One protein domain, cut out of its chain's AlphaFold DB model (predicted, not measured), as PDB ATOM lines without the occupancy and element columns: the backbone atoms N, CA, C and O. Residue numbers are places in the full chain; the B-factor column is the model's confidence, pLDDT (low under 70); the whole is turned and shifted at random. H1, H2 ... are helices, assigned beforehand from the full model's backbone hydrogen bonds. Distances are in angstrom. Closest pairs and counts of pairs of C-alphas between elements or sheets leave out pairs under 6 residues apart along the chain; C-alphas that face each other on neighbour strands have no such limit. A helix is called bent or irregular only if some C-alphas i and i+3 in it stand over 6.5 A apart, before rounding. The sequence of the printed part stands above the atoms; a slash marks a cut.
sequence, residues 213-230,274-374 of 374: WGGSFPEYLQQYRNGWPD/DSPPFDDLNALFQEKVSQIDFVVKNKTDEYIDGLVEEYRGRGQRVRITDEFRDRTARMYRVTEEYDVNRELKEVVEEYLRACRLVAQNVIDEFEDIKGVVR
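This is residues 213 to 230 and 274 to 374 of the 374 residues of an uncharacterized protein of Halomonas daqingensis (UniProt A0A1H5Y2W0). A long helix, H3, has a bent helix, H2, beside its first half; arm H2a runs against it, arm H2b slants away, and short H1 packs on H2a. Residues 365 to 371 stick out. The printed part has 119 residues, 95 of them in three named helices, in the order H1, H2, H3 along the chain, with no named strand; the class is all helix, and the whole is extended, with a radius of gyration of the C-alphas of 23.1 A, a rod spanning 78 by 33 by 20 A.

H3, residues 322 to 370, is 70.4 A long and ends at C-alpha 370 (-21.796, 20.382, 3.180). H2, residues 278 to 313, was assigned as one helix by its hydrogen bonds but is bent: C-alphas 290 and 293 are 7.0 A apart. Its arms are H2a, residues 278 to 290, 18.4 A, and H2b, residues 293 to 313, 30.1 A. H1, residues 217 to 226, 14.2 A, begins at (-32.783, 37.570, 41.003).

H3 touches H2b with its residues 325 to 336 alone, closest C-alphas Tyr 332 and Val 296, 5.6 A, at a steep tilt of 57 degrees. H1, H2a and H3 form an up-and-down bundle, each running against the one before. H1 touches H2a, closest C-alphas Pro 218 and Asn 282, 6.5 A. Every O i to N i+4 pair is within hydrogen-bond range in H1, H2a and H2b; in H3, 44 of 45.

Residues 231 to 273 are not printed; C-alphas 230 and 274 are 9.9 A apart. Residues 213, 214 and 374 have pLDDT under 70.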
ATOM      1  N   TRP A 213     -30.590  26.883  41.631       58.44
ATOM      2  CA  TRP A 213     -32.043  26.953  41.873       58.44
ATOM      3  C   TRP A 213     -32.488  27.693  43.159       58.44
ATOM      4  O   TRP A 213     -33.671  27.684  43.490       58.44
ATOM      5  N   GLY A 214     -31.569  28.329  43.895       69.25
ATOM      6  CA  GLY A 214     -31.821  29.035  45.159       69.25
ATOM      7  C   GLY A 214     -31.238  30.450  45.269       69.25
ATOM      8  O   GLY A 214     -31.264  31.005  46.362       69.25
ATOM      9  N   GLY A 215     -30.693  31.028  44.190       82.06
ATOM     10  CA  GLY A 215     -30.198  32.414  44.182       82.06
ATOM     11  C   GLY A 215     -31.308  33.457  43.987       82.06
ATOM     12  O   GLY A 215     -32.294  33.205  43.285       82.06
ATOM     13  N   SER A 216     -31.128  34.646  44.568       89.69
ATOM     14  CA  SER A 216     -31.996  35.806  44.326       89.69
ATOM     15  C   SER A 216     -31.845  36.335  42.892       89.69
ATOM     16  O   SER A 216     -30.821  36.123  42.238       89.69
ATOM     17  N   PHE A 217     -32.853  37.044  42.371       93.06
ATOM     18  CA  PHE A 217     -32.783  37.570  41.003       93.06
ATOM     19  C   PHE A 217     -31.625  38.561  40.751       93.06
ATOM     20  O   PHE A 217     -31.006  38.452  39.694       93.06
ATOM     21  N   PRO A 218     -31.226  39.453  41.683       94.50
ATOM     22  CA  PRO A 218     -30.028  40.277  41.500       94.50
ATOM     23  C   PRO A 218     -28.729  39.464  41.391       94.50
ATOM     24  O   PRO A 218     -27.863  39.808  40.590       94.50
ATOM     25  N   GLU A 219     -28.591  38.366  42.143       92.31
ATOM     26  CA  GLU A 219     -27.435  37.460  42.028       92.31
ATOM     27  C   GLU A 219     -27.431  36.744  40.671       92.31
ATOM     28  O   GLU A 219     -26.392  36.683  40.013       92.31
ATOM     29  N   TYR A 220     -28.599  36.277  40.221       92.25
ATOM     30  CA  TYR A 220     -28.800  35.698  38.890       92.25
ATOM     31  C   TYR A 220     -28.424  36.701  37.780       92.25
ATOM     32  O   TYR A 220     -27.585  36.394  36.934       92.25
ATOM     33  N   LEU A 221     -28.937  37.938  37.819       93.69
ATOM     34  CA  LEU A 221     -28.559  38.984  36.857       93.69
ATOM     35  C   LEU A 221     -27.057  39.290  36.880       93.69
ATOM     36  O   LEU A 221     -26.466  39.506  35.825       93.69
ATOM     37  N   GLN A 222     -26.423  39.307  38.056       93.50
ATOM     38  CA  GLN A 222     -24.990  39.576  38.162       93.50
ATOM     39  C   GLN A 222     -24.137  38.449  37.558       93.50
ATOM     40  O   GLN A 222     -23.088  38.736  36.977       93.50
ATOM     41  N   GLN A 223     -24.580  37.190  37.648       91.25
ATOM     42  CA  GLN A 223     -23.925  36.059  36.980       91.25
ATOM     43  C   GLN A 223     -23.948  36.240  35.455       91.25
ATOM     44  O   GLN A 223     -22.885  36.251  34.834       91.25
ATOM     45  N   TYR A 224     -25.119  36.497  34.862       91.75
ATOM     46  CA  TYR A 224     -25.235  36.720  33.412       91.75
ATOM     47  C   TYR A 224     -24.596  38.028  32.934       91.75
ATOM     48  O   TYR A 224     -24.077  38.064  31.824       91.75
ATOM     49  N   ARG A 225     -24.543  39.082  33.760       94.19
ATOM     50  CA  ARG A 225     -23.782  40.303  33.443       94.19
ATOM     51  C   ARG A 225     -22.279  40.029  33.336       94.19
ATOM     52  O   ARG A 225     -21.610  40.623  32.498       94.19
ATOM     53  N   ASN A 226     -21.749  39.147  34.186       92.31
ATOM     54  CA  ASN A 226     -20.325  38.805  34.221       92.31
ATOM     55  C   ASN A 226     -19.920  37.755  33.172       92.31
ATOM     56  O   ASN A 226     -18.739  37.660  32.846       92.31
ATOM     57  N   GLY A 227     -20.871  36.955  32.687       90.62
ATOM     58  CA  GLY A 227     -20.634  35.824  31.791       90.62
ATOM     59  C   GLY A 227     -21.728  35.667  30.742       90.62
ATOM     60  O   GLY A 227     -22.245  34.566  30.563       90.62
ATOM     61  N   TRP A 228     -22.118  36.762  30.079       93.44
ATOM     62  CA  TRP A 228     -23.071  36.683  28.970       93.44
ATOM     63  C   TRP A 228     -22.478  35.818  27.848       93.44
ATOM     64  O   TRP A 228     -21.291  35.985  27.550       93.44
ATOM     65  N   PRO A 229     -23.242  34.893  27.233       92.44
ATOM     66  CA  PRO A 229     -22.685  34.002  26.227       92.44
ATOM     67  C   PRO A 229     -22.098  34.759  25.032       92.44
ATOM     68  O   PRO A 229     -22.750  35.617  24.439       92.44
ATOM     69  N   ASP A 230     -20.881  34.376  24.656       94.50
ATOM     70  CA  ASP A 230     -20.240  34.739  23.394       94.50
ATOM     71  C   ASP A 230     -20.285  33.508  22.466       94.50
ATOM     72  O   ASP A 230     -19.502  32.567  22.664       94.50
ATOM     73  N   ASP A 274     -27.074  40.225  21.303       96.25
ATOM     74  CA  ASP A 274     -27.609  41.255  22.183       96.25
ATOM     75  C   ASP A 274     -27.741  40.698  23.608       96.25
ATOM     76  O   ASP A 274     -28.188  39.565  23.823       96.25
ATOM     77  N   SER A 275     -27.334  41.493  24.594       96.19
ATOM     78  CA  SER A 275     -27.584  41.216  26.006       96.19
ATOM     79  C   SER A 275     -28.857  41.929  26.469       96.19
ATOM     80  O   SER A 275     -29.185  43.005  25.961       96.19
ATOM     81  N   PRO A 276     -29.606  41.357  27.428       96.88
ATOM     82  CA  PRO A 276     -30.756  42.035  27.999       96.88
ATOM     83  C   PRO A 276     -30.299  43.293  28.757       96.88
ATOM     84  O   PRO A 276     -29.180  43.327  29.282       96.88
ATOM     85  N   PRO A 277     -31.159  44.319  28.885       97.50
ATOM     86  CA  PRO A 277     -30.831  45.538  29.614       97.50
ATOM     87  C   PRO A 277     -30.781  45.263  31.128       97.50
ATOM     88  O   PRO A 277     -31.743  45.472  31.863       97.50
ATOM     89  N   PHE A 278     -29.644  44.746  31.605       96.94
ATOM     90  CA  PHE A 278     -29.478  44.240  32.972       96.94
ATOM     91  C   PHE A 278     -29.768  45.283  34.064       96.94
ATOM     92  O   PHE A 278     -30.189  44.911  35.159       96.94
ATOM     93  N   ASP A 279     -29.495  46.565  33.808       97.44
ATOM     94  CA  ASP A 279     -29.782  47.646  34.759       97.44
ATOM     95  C   ASP A 279     -31.290  47.931  34.847       97.44
ATOM     96  O   ASP A 279     -31.820  48.030  35.955       97.44
ATOM     97  N   ASP A 280     -31.993  47.944  33.710       98.00
ATOM     98  CA  ASP A 280     -33.447  48.144  33.652       98.00
ATOM     99  C   ASP A 280     -34.202  46.956  34.266       98.00
ATOM    100  O   ASP A 280     -35.143  47.150  35.035       98.00
ATOM    101  N   LEU A 281     -33.755  45.718  34.011       97.75
ATOM    102  CA  LEU A 281     -34.322  44.518  34.640       97.75
ATOM    103  C   LEU A 281     -34.135  44.519  36.163       97.75
ATOM    104  O   LEU A 281     -35.047  44.135  36.897       97.75
ATOM    105  N   ASN A 282     -32.980  44.973  36.660       97.19
ATOM    106  CA  ASN A 282     -32.765  45.117  38.098       97.19
ATOM    107  C   ASN A 282     -33.626  46.249  38.687       97.19
ATOM    108  O   ASN A 282     -34.187  46.079  39.767       97.19
ATOM    109  N   ALA A 283     -33.790  47.375  37.986       97.81
ATOM    110  CA  ALA A 283     -34.684  48.451  38.416       97.81
ATOM    111  C   ALA A 283     -36.148  47.978  38.499       97.81
ATOM    112  O   ALA A 283     -36.799  48.183  39.525       97.81
ATOM    113  N   LEU A 284     -36.630  47.260  37.478       97.81
ATOM    114  CA  LEU A 284     -37.966  46.660  37.433       97.81
ATOM    115  C   LEU A 284     -38.175  45.612  38.539       97.81
ATOM    116  O   LEU A 284     -39.259  45.529  39.117       97.81
ATOM    117  N   PHE A 285     -37.139  44.839  38.882       97.50
ATOM    118  CA  PHE A 285     -37.175  43.939  40.036       97.50
ATOM    119  C   PHE A 285     -37.358  44.702  41.353       97.50
ATOM    120  O   PHE A 285     -38.254  44.363  42.125       97.50
ATOM    121  N   GLN A 286     -36.560  45.747  41.606       97.56
ATOM    122  CA  GLN A 286     -36.698  46.558  42.825       97.56
ATOM    123  C   GLN A 286     -38.076  47.235  42.900       97.56
ATOM    124  O   GLN A 286     -38.683  47.274  43.972       97.56
ATOM    125  N   GLU A 287     -38.605  47.711  41.767       97.75
ATOM    126  CA  GLU A 287     -39.961  48.256  41.681       97.75
ATOM    127  C   GLU A 287     -41.008  47.201  42.071       97.75
ATOM    128  O   GLU A 287     -41.758  47.419  43.026       97.75
ATOM    129  N   LYS A 288     -41.031  46.043  41.396       97.50
ATOM    130  CA  LYS A 288     -41.984  44.958  41.678       97.50
ATOM    131  C   LYS A 288     -41.890  44.488  43.133       97.50
ATOM    132  O   LYS A 288     -42.918  44.388  43.797       97.50
ATOM    133  N   VAL A 289     -40.681  44.286  43.665       95.88
ATOM    134  CA  VAL A 289     -40.465  43.889  45.069       95.88
ATOM    135  C   VAL A 289     -40.993  44.937  46.049       95.88
ATOM    136  O   VAL A 289     -41.617  44.568  47.042       95.88
ATOM    137  N   SER A 290     -40.840  46.235  45.765       96.50
ATOM    138  CA  SER A 290     -41.390  47.297  46.625       96.50
ATOM    139  C   SER A 290     -42.927  47.291  46.712       96.50
ATOM    140  O   SER A 290     -43.492  47.789  47.686       96.50
ATOM    141  N   GLN A 291     -43.608  46.691  45.728       97.38
ATOM    142  CA  GLN A 291     -45.067  46.556  45.691       97.38
ATOM    143  C   GLN A 291     -45.571  45.273  46.383       97.38
ATOM    144  O   GLN A 291     -46.755  45.192  46.721       97.38
ATOM    145  N   ILE A 292     -44.698  44.288  46.648       97.44
ATOM    146  CA  ILE A 292     -45.085  42.980  47.209       97.44
ATOM    147  C   ILE A 292     -45.801  43.128  48.552       97.44
ATOM    148  O   ILE A 292     -46.864  42.540  48.722       97.44
ATOM    149  N   ASP A 293     -45.305  43.945  49.485       96.19
ATOM    150  CA  ASP A 293     -45.936  44.092  50.809       96.19
ATOM    151  C   ASP A 293     -47.391  44.614  50.716       96.19
ATOM    152  O   ASP A 293     -48.244  44.237  51.526       96.19
ATOM    153  N   PHE A 294     -47.713  45.428  49.700       97.31
ATOM    154  CA  PHE A 294     -49.083  45.880  49.429       97.31
ATOM    155  C   PHE A 294     -49.958  44.747  48.868       97.31
ATOM    156  O   PHE A 294     -51.057  44.510  49.376       97.31
ATOM    157  N   VAL A 295     -49.458  44.013  47.867       97.19
ATOM    158  CA  VAL A 295     -50.171  42.884  47.239       97.19
ATOM    159  C   VAL A 295     -50.413  41.753  48.244       97.19
ATOM    160  O   VAL A 295     -51.531  41.252  48.357       97.19
ATOM    161  N   VAL A 296     -49.393  41.400  49.028       97.88
ATOM    162  CA  VAL A 296     -49.443  40.389  50.094       97.88
ATOM    163  C   VAL A 296     -50.472  40.755  51.146       97.88
ATOM    164  O   VAL A 296     -51.254  39.892  51.552       97.88
ATOM    165  N   LYS A 297     -50.507  42.021  51.581       97.50
ATOM    166  CA  LYS A 297     -51.522  42.486  52.525       97.50
ATOM    167  C   LYS A 297     -52.924  42.301  51.944       97.50
ATOM    168  O   LYS A 297     -53.752  41.679  52.603       97.50
ATOM    169  N   ASN A 298     -53.162  42.773  50.718       98.06
ATOM    170  CA  ASN A 298     -54.472  42.677  50.075       98.06
ATOM    171  C   ASN A 298     -54.927  41.215  49.907       98.06
ATOM    172  O   ASN A 298     -56.005  40.863  50.374       98.06
ATOM    173  N   LYS A 299     -54.071  40.335  49.364       98.19
ATOM    174  CA  LYS A 299     -54.352  38.890  49.234       98.19
ATOM    175  C   LYS A 299     -54.592  38.206  50.588       98.19
ATOM    176  O   LYS A 299     -55.437  37.322  50.697       98.19
ATOM    177  N   THR A 300     -53.877  38.622  51.637       98.19
ATOM    178  CA  THR A 300     -54.067  38.097  53.002       98.19
ATOM    179  C   THR A 300     -55.398  38.544  53.605       98.19
ATOM    180  O   THR A 300     -56.072  37.729  54.232       98.19
ATOM    181  N   ASP A 301     -55.782  39.811  53.423       97.88
ATOM    182  CA  ASP A 301     -57.078  40.339  53.861       97.88
ATOM    183  C   ASP A 301     -58.232  39.647  53.110       97.88
ATOM    184  O   ASP A 301     -59.116  39.084  53.755       97.88
ATOM    185  N   GLU A 302     -58.167  39.557  51.777       98.06
ATOM    186  CA  GLU A 302     -59.153  38.852  50.936       98.06
ATOM    187  C   GLU A 302     -59.330  37.375  51.336       98.06
ATOM    188  O   GLU A 302     -60.457  36.895  51.479       98.06
ATOM    189  N   TYR A 303     -58.229  36.651  51.565       97.94
ATOM    190  CA  TYR A 303     -58.272  35.252  52.001       97.94
ATOM    191  C   TYR A 303     -58.889  35.092  53.398       97.94
ATOM    192  O   TYR A 303     -59.686  34.180  53.631       97.94
ATOM    193  N   ILE A 304     -58.543  35.980  54.334       97.69
ATOM    194  CA  ILE A 304     -59.095  35.968  55.694       97.69
ATOM    195  C   ILE A 304     -60.595  36.278  55.678       97.69
ATOM    196  O   ILE A 304     -61.356  35.580  56.349       97.69
ATOM    197  N   ASP A 305     -61.031  37.276  54.910       97.62
ATOM    198  CA  ASP A 305     -62.444  37.644  54.807       97.62
ATOM    199  C   ASP A 305     -63.266  36.532  54.140       97.62
ATOM    200  O   ASP A 305     -64.344  36.186  54.634       97.62
ATOM    201  N   GLY A 306     -62.723  35.885  53.100       97.69
ATOM    202  CA  GLY A 306     -63.313  34.690  52.491       97.69
ATOM    203  C   GLY A 306     -63.486  33.540  53.490       97.69
ATOM    204  O   GLY A 306     -64.569  32.961  53.586       97.69
ATOM    205  N   LEU A 307     -62.459  33.256  54.301       97.44
ATOM    206  CA  LEU A 307     -62.514  32.237  55.354       97.44
ATOM    207  C   LEU A 307     -63.545  32.590  56.444       97.44
ATOM    208  O   LEU A 307     -64.289  31.729  56.918       97.44
ATOM    209  N   VAL A 308     -63.621  33.861  56.849       97.31
ATOM    210  CA  VAL A 308     -64.602  34.333  57.838       97.31
ATOM    211  C   VAL A 308     -66.032  34.183  57.314       97.31
ATOM    212  O   VAL A 308     -66.903  33.752  58.075       97.31
ATOM    213  N   GLU A 309     -66.285  34.489  56.039       97.44
ATOM    214  CA  GLU A 309     -67.606  34.327  55.421       97.44
ATOM    215  C   GLU A 309     -67.982  32.846  55.238       97.44
ATOM    216  O   GLU A 309     -69.099  32.456  55.582       97.44
ATOM    217  N   GLU A 310     -67.048  31.985  54.813       97.62
ATOM    218  CA  GLU A 310     -67.274  30.536  54.680       97.62
ATOM    219  C   GLU A 310     -67.754  29.912  56.003       97.62
ATOM    220  O   GLU A 310     -68.746  29.176  56.049       97.62
ATOM    221  N   TYR A 311     -67.079  30.228  57.112       97.19
ATOM    222  CA  TYR A 311     -67.454  29.714  58.428       97.19
ATOM    223  C   TYR A 311     -68.729  30.366  58.978       97.19
ATOM    224  O   TYR A 311     -69.531  29.678  59.620       97.19
ATOM    225  N   ARG A 312     -68.967  31.654  58.689       96.56
ATOM    226  CA  ARG A 312     -70.223  32.348  59.018       96.56
ATOM    227  C   ARG A 312     -71.415  31.680  58.330       96.56
ATOM    228  O   ARG A 312     -72.417  31.423  58.997       96.56
ATOM    229  N   GLY A 313     -71.278  31.306  57.057       97.25
ATOM    230  CA  GLY A 313     -72.274  30.535  56.305       97.25
ATOM    231  C   GLY A 313     -72.572  29.153  56.906       97.25
ATOM    232  O   GLY A 313     -73.683  28.645  56.772       97.25
ATOM    233  N   ARG A 314     -71.621  28.569  57.650       97.56
ATOM    234  CA  ARG A 314     -71.795  27.324  58.427       97.56
ATOM    235  C   ARG A 314     -72.334  27.544  59.850       97.56
ATOM    236  O   ARG A 314     -72.383  26.597  60.634       97.56
ATOM    237  N   GLY A 315     -72.703  28.773  60.216       97.12
ATOM    238  CA  GLY A 315     -73.148  29.132  61.569       97.12
ATOM    239  C   GLY A 315     -72.035  29.118  62.625       97.12
ATOM    240  O   GLY A 315     -72.320  29.161  63.822       97.12
ATOM    241  N   GLN A 316     -70.769  29.052  62.206       97.19
ATOM    242  CA  GLN A 316     -69.604  29.019  63.087       97.19
ATOM    243  C   GLN A 316     -68.983  30.418  63.225       97.19
ATOM    244  O   GLN A 316     -69.155  31.293  62.378       97.19
ATOM    245  N   ARG A 317     -68.244  30.645  64.317       93.88
ATOM    246  CA  ARG A 317     -67.455  31.869  64.526       93.88
ATOM    247  C   ARG A 317     -65.978  31.507  64.570       93.88
ATOM    248  O   ARG A 317     -65.559  30.783  65.469       93.88
ATOM    249  N   VAL A 318     -65.199  32.039  63.633       94.62
ATOM    250  CA  VAL A 318     -63.737  31.907  63.623       94.62
ATOM    251  C   VAL A 318     -63.117  33.108  64.324       94.62
ATOM    252  O   VAL A 318     -63.532  34.247  64.114       94.62
ATOM    253  N   ARG A 319     -62.100  32.851  65.150       95.44
ATOM    254  CA  ARG A 319     -61.192  33.877  65.659       95.44
ATOM    255  C   ARG A 319     -59.884  33.772  64.887       95.44
ATOM    256  O   ARG A 319     -59.108  32.851  65.123       95.44
ATOM    257  N   ILE A 320     -59.653  34.721  63.992       96.81
ATOM    258  CA  ILE A 320     -58.374  34.870  63.300       96.81
ATOM    259  C   ILE A 320     -57.359  35.415  64.309       96.81
ATOM    260  O   ILE A 320     -57.654  36.368  65.034       96.81
ATOM    261  N   THR A 321     -56.196  34.777  64.406       97.38
ATOM    262  CA  THR A 321     -55.074  35.243  65.229       97.38
ATOM    263  C   THR A 321     -54.066  35.989  64.365       97.38
ATOM    264  O   THR A 321     -53.930  35.699  63.173       97.38
ATOM    265  N   ASP A 322     -53.314  36.904  64.974       97.19
ATOM    266  CA  ASP A 322     -52.234  37.617  64.285       97.19
ATOM    267  C   ASP A 322     -51.184  36.626  63.750       97.19
ATOM    268  O   ASP A 322     -50.759  36.728  62.609       97.19
ATOM    269  N   GLU A 323     -50.888  35.553  64.496       97.31
ATOM    270  CA  GLU A 323     -49.990  34.480  64.043       97.31
ATOM    271  C   GLU A 323     -50.471  33.781  62.751       97.31
ATOM    272  O   GLU A 323     -49.658  33.438  61.890       97.31
ATOM    273  N   PHE A 324     -51.786  33.570  62.589       97.19
ATOM    274  CA  PHE A 324     -52.357  32.986  61.370       97.19
ATOM    275  C   PHE A 324     -52.268  33.956  60.189       97.19
ATOM    276  O   PHE A 324     -51.889  33.557  59.084       97.19
ATOM    277  N   ARG A 325     -52.574  35.235  60.440       97.44
ATOM    278  CA  ARG A 325     -52.445  36.328  59.472       97.44
ATOM    279  C   ARG A 325     -50.999  36.468  58.998       97.44
ATOM    280  O   ARG A 325     -50.758  36.419  57.799       97.44
ATOM    281  N   ASP A 326     -50.041  36.517  59.916       97.62
ATOM    282  CA  ASP A 326     -48.609  36.607  59.621       97.62
ATOM    283  C   ASP A 326     -48.087  35.382  58.860       97.62
ATOM    284  O   ASP A 326     -47.231  35.497  57.984       97.62
ATOM    285  N   ARG A 327     -48.585  34.181  59.187       97.62
ATOM    286  CA  ARG A 327     -48.223  32.944  58.480       97.62
ATOM    287  C   ARG A 327     -48.739  32.955  57.040       97.62
ATOM    288  O   ARG A 327     -47.988  32.603  56.134       97.62
ATOM    289  N   THR A 328     -49.979  33.394  56.843       97.06
ATOM    290  CA  THR A 328     -50.603  33.558  55.522       97.06
ATOM    291  C   THR A 328     -49.891  34.637  54.703       97.06
ATOM    292  O   THR A 328     -49.537  34.395  53.553       97.06
ATOM    293  N   ALA A 329     -49.567  35.779  55.316       97.62
ATOM    294  CA  ALA A 329     -48.807  36.849  54.679       97.62
ATOM    295  C   ALA A 329     -47.401  36.392  54.261       97.62
ATOM    296  O   ALA A 329     -46.989  36.646  53.134       97.62
ATOM    297  N   ARG A 330     -46.676  35.652  55.115       97.44
ATOM    298  CA  ARG A 330     -45.381  35.051  54.737       97.44
ATOM    299  C   ARG A 330     -45.505  34.076  53.566       97.44
ATOM    300  O   ARG A 330     -44.637  34.080  52.704       97.44
ATOM    301  N   MET A 331     -46.563  33.263  53.527       97.44
ATOM    302  CA  MET A 331     -46.815  32.344  52.414       97.44
ATOM    303  C   MET A 331     -47.026  33.114  51.105       97.44
ATOM    304  O   MET A 331     -46.289  32.874  50.154       97.44
ATOM    305  N   TYR A 332     -47.959  34.075  51.078       97.69
ATOM    306  CA  TYR A 332     -48.183  34.903  49.891       97.69
ATOM    307  C   TYR A 332     -46.924  35.665  49.484       97.69
ATOM    308  O   TYR A 332     -46.603  35.688  48.307       97.69
ATOM    309  N   ARG A 333     -46.159  36.213  50.435       96.94
ATOM    310  CA  ARG A 333     -44.908  36.918  50.135       96.94
ATOM    311  C   ARG A 333     -43.905  36.044  49.388       96.94
ATOM    312  O   ARG A 333     -43.376  36.486  48.378       96.94
ATOM    313  N   VAL A 334     -43.690  34.809  49.842       94.75
ATOM    314  CA  VAL A 334     -42.811  33.856  49.144       94.75
ATOM    315  C   VAL A 334     -43.353  33.524  47.748       94.75
ATOM    316  O   VAL A 334     -42.564  33.385  46.818       94.75
ATOM    317  N   THR A 335     -44.676  33.437  47.574       95.69
ATOM    318  CA  THR A 335     -45.300  33.247  46.254       95.69
ATOM    319  C   THR A 335     -45.093  34.452  45.332       95.69
ATOM    320  O   THR A 335     -44.604  34.254  44.226       95.69
ATOM    321  N   GLU A 336     -45.370  35.685  45.770       96.38
ATOM    322  CA  GLU A 336     -45.158  36.881  44.937       96.38
ATOM    323  C   GLU A 336     -43.670  37.090  44.606       96.38
ATOM    324  O   GLU A 336     -43.332  37.406  43.469       96.38
ATOM    325  N   GLU A 337     -42.763  36.886  45.572       94.00
ATOM    326  CA  GLU A 337     -41.314  36.962  45.336       94.00
ATOM    327  C   GLU A 337     -40.873  35.899  44.315       94.00
ATOM    328  O   GLU A 337     -40.081  36.194  43.421       94.00
ATOM    329  N   TYR A 338     -41.414  34.678  44.389       93.88
ATOM    330  CA  TYR A 338     -41.165  33.627  43.400       93.88
ATOM    331  C   TYR A 338     -41.729  33.969  42.013       93.88
ATOM    332  O   TYR A 338     -41.023  33.789  41.022       93.88
ATOM    333  N   ASP A 339     -42.957  34.486  41.923       95.38
ATOM    334  CA  ASP A 339     -43.586  34.859  40.653       95.38
ATOM    335  C   ASP A 339     -42.840  36.016  39.965       95.38
ATOM    336  O   ASP A 339     -42.555  35.918  38.772       95.38
ATOM    337  N   VAL A 340     -42.429  37.052  40.711       96.00
ATOM    338  CA  VAL A 340     -41.589  38.154  40.197       96.00
ATOM    339  C   VAL A 340     -40.222  37.642  39.736       96.00
ATOM    340  O   VAL A 340     -39.750  38.017  38.662       96.00
ATOM    341  N   ASN A 341     -39.587  36.758  40.516       94.44
ATOM    342  CA  ASN A 341     -38.325  36.129  40.124       94.44
ATOM    343  C   ASN A 341     -38.484  35.288  38.845       94.44
ATOM    344  O   ASN A 341     -37.580  35.297  38.015       94.44
ATOM    345  N   ARG A 342     -39.595  34.554  38.681       93.94
ATOM    346  CA  ARG A 342     -39.858  33.734  37.489       93.94
ATOM    347  C   ARG A 342     -40.079  34.612  36.257       93.94
ATOM    348  O   ARG A 342     -39.367  34.439  35.277       93.94
ATOM    349  N   GLU A 343     -40.990  35.582  36.334       96.19
ATOM    350  CA  GLU A 343     -41.331  36.492  35.229       96.19
ATOM    351  C   GLU A 343     -40.087  37.192  34.659       96.19
ATOM    352  O   GLU A 343     -39.891  37.241  33.448       96.19
ATOM    353  N   LEU A 344     -39.200  37.700  35.521       96.19
ATOM    354  CA  LEU A 344     -38.001  38.402  35.060       96.19
ATOM    355  C   LEU A 344     -36.870  37.456  34.613       96.19
ATOM    356  O   LEU A 344     -36.038  37.859  33.798       96.19
ATOM    357  N   LYS A 345     -36.839  36.203  35.092       94.25
ATOM    358  CA  LYS A 345     -35.952  35.157  34.546       94.25
ATOM    359  C   LYS A 345     -36.388  34.723  33.150       94.25
ATOM    360  O   LYS A 345     -35.531  34.628  32.280       94.25
ATOM    361  N   GLU A 346     -37.689  34.563  32.908       94.75
ATOM    362  CA  GLU A 346     -38.243  34.231  31.584       94.75
ATOM    363  C   GLU A 346     -37.787  35.240  30.507       94.75
ATOM    364  O   GLU A 346     -37.428  34.833  29.402       94.75
ATOM    365  N   VAL A 347     -37.689  36.536  30.844       96.88
ATOM    366  CA  VAL A 347     -37.131  37.566  29.942       96.88
ATOM    367  C   VAL A 347     -35.648  37.320  29.634       96.88
ATOM    368  O   VAL A 347     -35.240  37.388  28.477       96.88
ATOM    369  N   VAL A 348     -34.818  37.010  30.635       95.06
ATOM    370  CA  VAL A 348     -33.388  36.705  30.410       95.06
ATOM    371  C   VAL A 348     -33.225  35.420  29.589       95.06
ATOM    372  O   VAL A 348     -32.403  35.372  28.675       95.06
ATOM    373  N   GLU A 349     -34.046  34.402  29.855       93.06
ATOM    374  CA  GLU A 349     -34.085  33.149  29.098       93.06
ATOM    375  C   GLU A 349     -34.492  33.338  27.630       93.06
ATOM    376  O   GLU A 349     -33.990  32.618  26.765       93.06
ATOM    377  N   GLU A 350     -35.354  34.310  27.314       96.19
ATOM    378  CA  GLU A 350     -35.697  34.654  25.930       96.19
ATOM    379  C   GLU A 350     -34.480  35.202  25.168       96.19
ATOM    380  O   GLU A 350     -34.165  34.704  24.082       96.19
ATOM    381  N   TYR A 351     -33.727  36.132  25.766       96.62
ATOM    382  CA  TYR A 351     -32.468  36.635  25.194       96.62
ATOM    383  C   TYR A 351     -31.410  35.524  25.065       96.62
ATOM    384  O   TYR A 351     -30.741  35.426  24.036       96.62
ATOM    385  N   LEU A 352     -31.287  34.631  26.057       93.88
ATOM    386  CA  LEU A 352     -30.393  33.467  25.976       93.88
ATOM    387  C   LEU A 352     -30.797  32.509  24.846       93.88
ATOM    388  O   LEU A 352     -29.933  31.992  24.135       93.88
ATOM    389  N   ARG A 353     -32.099  32.275  24.647       94.19
ATOM    390  CA  ARG A 353     -32.620  31.430  23.562       94.19
ATOM    391  C   ARG A 353     -32.340  32.056  22.198       94.19
ATOM    392  O   ARG A 353     -31.841  31.355  21.322       94.19
ATOM    393  N   ALA A 354     -32.593  33.355  22.040       96.38
ATOM    394  CA  ALA A 354     -32.242  34.100  20.832       96.38
ATOM    395  C   ALA A 354     -30.734  34.007  20.542       96.38
ATOM    396  O   ALA A 354     -30.341  33.664  19.430       96.38
ATOM    397  N   CYS A 355     -29.891  34.183  21.561       95.50
ATOM    398  CA  CYS A 355     -28.442  34.063  21.430       95.50
ATOM    399  C   CYS A 355     -27.980  32.649  21.018       95.50
ATOM    400  O   CYS A 355     -27.160  32.491  20.112       95.50
ATOM    401  N   ARG A 356     -28.549  31.590  21.611       93.69
ATOM    402  CA  ARG A 356     -28.251  30.196  21.219       93.69
ATOM    403  C   ARG A 356     -28.649  29.894  19.770       93.69
ATOM    404  O   ARG A 356     -27.953  29.107  19.122       93.69
ATOM    405  N   LEU A 357     -29.722  30.515  19.269       96.00
ATOM    406  CA  LEU A 357     -30.158  30.407  17.873       96.00
ATOM    407  C   LEU A 357     -29.194  31.098  16.900       96.00
ATOM    408  O   LEU A 357     -29.016  30.590  15.799       96.00
ATOM    409  N   VAL A 358     -28.514  32.183  17.290       96.94
ATOM    410  CA  VAL A 358     -27.473  32.815  16.451       96.94
ATOM    411  C   VAL A 358     -26.361  31.814  16.117       96.94
ATOM    412  O   VAL A 358     -26.052  31.606  14.944       96.94
ATOM    413  N   ALA A 359     -25.824  31.125  17.130       95.88
ATOM    414  CA  ALA A 359     -24.839  30.058  16.933       95.88
ATOM    415  C   ALA A 359     -25.400  28.901  16.089       95.88
ATOM    416  O   ALA A 359     -24.715  28.378  15.212       95.88
ATOM    417  N   GLN A 360     -26.652  28.507  16.353       96.06
ATOM    418  CA  GLN A 360     -27.292  27.389  15.668       96.06
ATOM    419  C   GLN A 360     -27.483  27.657  14.174       96.06
ATOM    420  O   GLN A 360     -27.115  26.819  13.365       96.06
ATOM    421  N   ASN A 361     -27.960  28.845  13.802       97.38
ATOM    422  CA  ASN A 361     -28.184  29.221  12.407       97.38
ATOM    423  C   ASN A 361     -26.885  29.210  11.579       97.38
ATOM    424  O   ASN A 361     -26.920  28.916  10.388       97.38
ATOM    425  N   VAL A 362     -25.736  29.532  12.188       97.81
ATOM    426  CA  VAL A 362     -24.426  29.471  11.512       97.81
ATOM    427  C   VAL A 362     -23.943  28.023  11.350       97.81
ATOM    428  O   VAL A 362     -23.338  27.701  10.332       97.81
ATOM    429  N   ILE A 363     -24.238  27.138  12.306       97.00
ATOM    430  CA  ILE A 363     -23.982  25.694  12.174       97.00
ATOM    431  C   ILE A 363     -24.864  25.086  11.079       97.00
ATOM    432  O   ILE A 363     -24.354  24.384  10.211       97.00
ATOM    433  N   ASP A 364     -26.162  25.391  11.095       96.44
ATOM    434  CA  ASP A 364     -27.130  24.888  10.118       96.44
ATOM    435  C   ASP A 364     -26.748  25.342   8.689       96.44
ATOM    436  O   ASP A 364     -26.760  24.534   7.766       96.44
ATOM    437  N   GLU A 365     -26.273  26.587   8.512       97.50
ATOM    438  CA  GLU A 365     -25.706  27.072   7.236       97.50
ATOM    439  C   GLU A 365     -24.496  26.240   6.767       97.50
ATOM    440  O   GLU A 365     -24.337  26.006   5.567       97.50
ATOM    441  N   PHE A 366     -23.629  25.794   7.683       97.56
ATOM    442  CA  PHE A 366     -22.486  24.946   7.331       97.56
ATOM    443  C   PHE A 366     -22.924  23.535   6.923       97.56
ATOM    444  O   PHE A 366     -22.422  23.002   5.932       97.56
ATOM    445  N   GLU A 367     -23.869  22.947   7.659       96.19
ATOM    446  CA  GLU A 367     -24.448  21.636   7.349       96.19
ATOM    447  C   GLU A 367     -25.121  21.634   5.967       96.19
ATOM    448  O   GLU A 367     -24.816  20.761   5.149       96.19
ATOM    449  N   ASP A 368     -25.917  22.664   5.658       96.25
ATOM    450  CA  ASP A 368     -26.535  22.872   4.341       96.25
ATOM    451  C   ASP A 368     -25.485  22.953   3.217       96.25
ATOM    452  O   ASP A 368     -25.618  22.297   2.181       96.25
ATOM    453  N   ILE A 369     -24.403  23.722   3.414       96.38
ATOM    454  CA  ILE A 369     -23.306  23.858   2.434       96.38
ATOM    455  C   ILE A 369     -22.582  22.524   2.205       96.38
ATOM    456  O   ILE A 369     -22.153  22.240   1.082       96.38
ATOM    457  N   LYS A 370     -22.436  21.704   3.250       95.94
ATOM    458  CA  LYS A 370     -21.796  20.382   3.180       95.94
ATOM    459  C   LYS A 370     -22.740  19.260   2.744       95.94
ATOM    460  O   LYS A 370     -22.273  18.148   2.511       95.94
ATOM    461  N   GLY A 371     -24.036  19.533   2.588       93.25
ATOM    462  CA  GLY A 371     -25.033  18.510   2.272       93.25
ATOM    463  C   GLY A 371     -25.179  17.462   3.380       93.25
ATOM    464  O   GLY A 371     -25.458  16.297   3.084       93.25
ATOM    465  N   VAL A 372     -24.953  17.868   4.634       91.62
ATOM    466  CA  VAL A 372     -25.221  17.062   5.829       91.62
ATOM    467  C   VAL A 372     -26.720  17.140   6.096       91.62
ATOM    468  O   VAL A 372     -27.245  18.197   6.431       91.62
ATOM    469  N   VAL A 373     -27.423  16.027   5.902       77.25
ATOM    470  CA  VAL A 373     -28.873  15.941   6.118       77.25
ATOM    471  C   VAL A 373     -29.126  15.387   7.519       77.25
ATOM    472  O   VAL A 373     -28.623  14.312   7.839       77.25
ATOM    473  N   ARG A 374     -29.896  16.117   8.335       62.00
ATOM    474  CA  ARG A 374     -30.361  15.681   9.667       62.00
ATOM    475  C   ARG A 374     -31.568  14.741   9.606       62.00
ATOM    476  O   ARG A 374     -32.390  14.897   8.674       62.00
TER     477      ARG A 374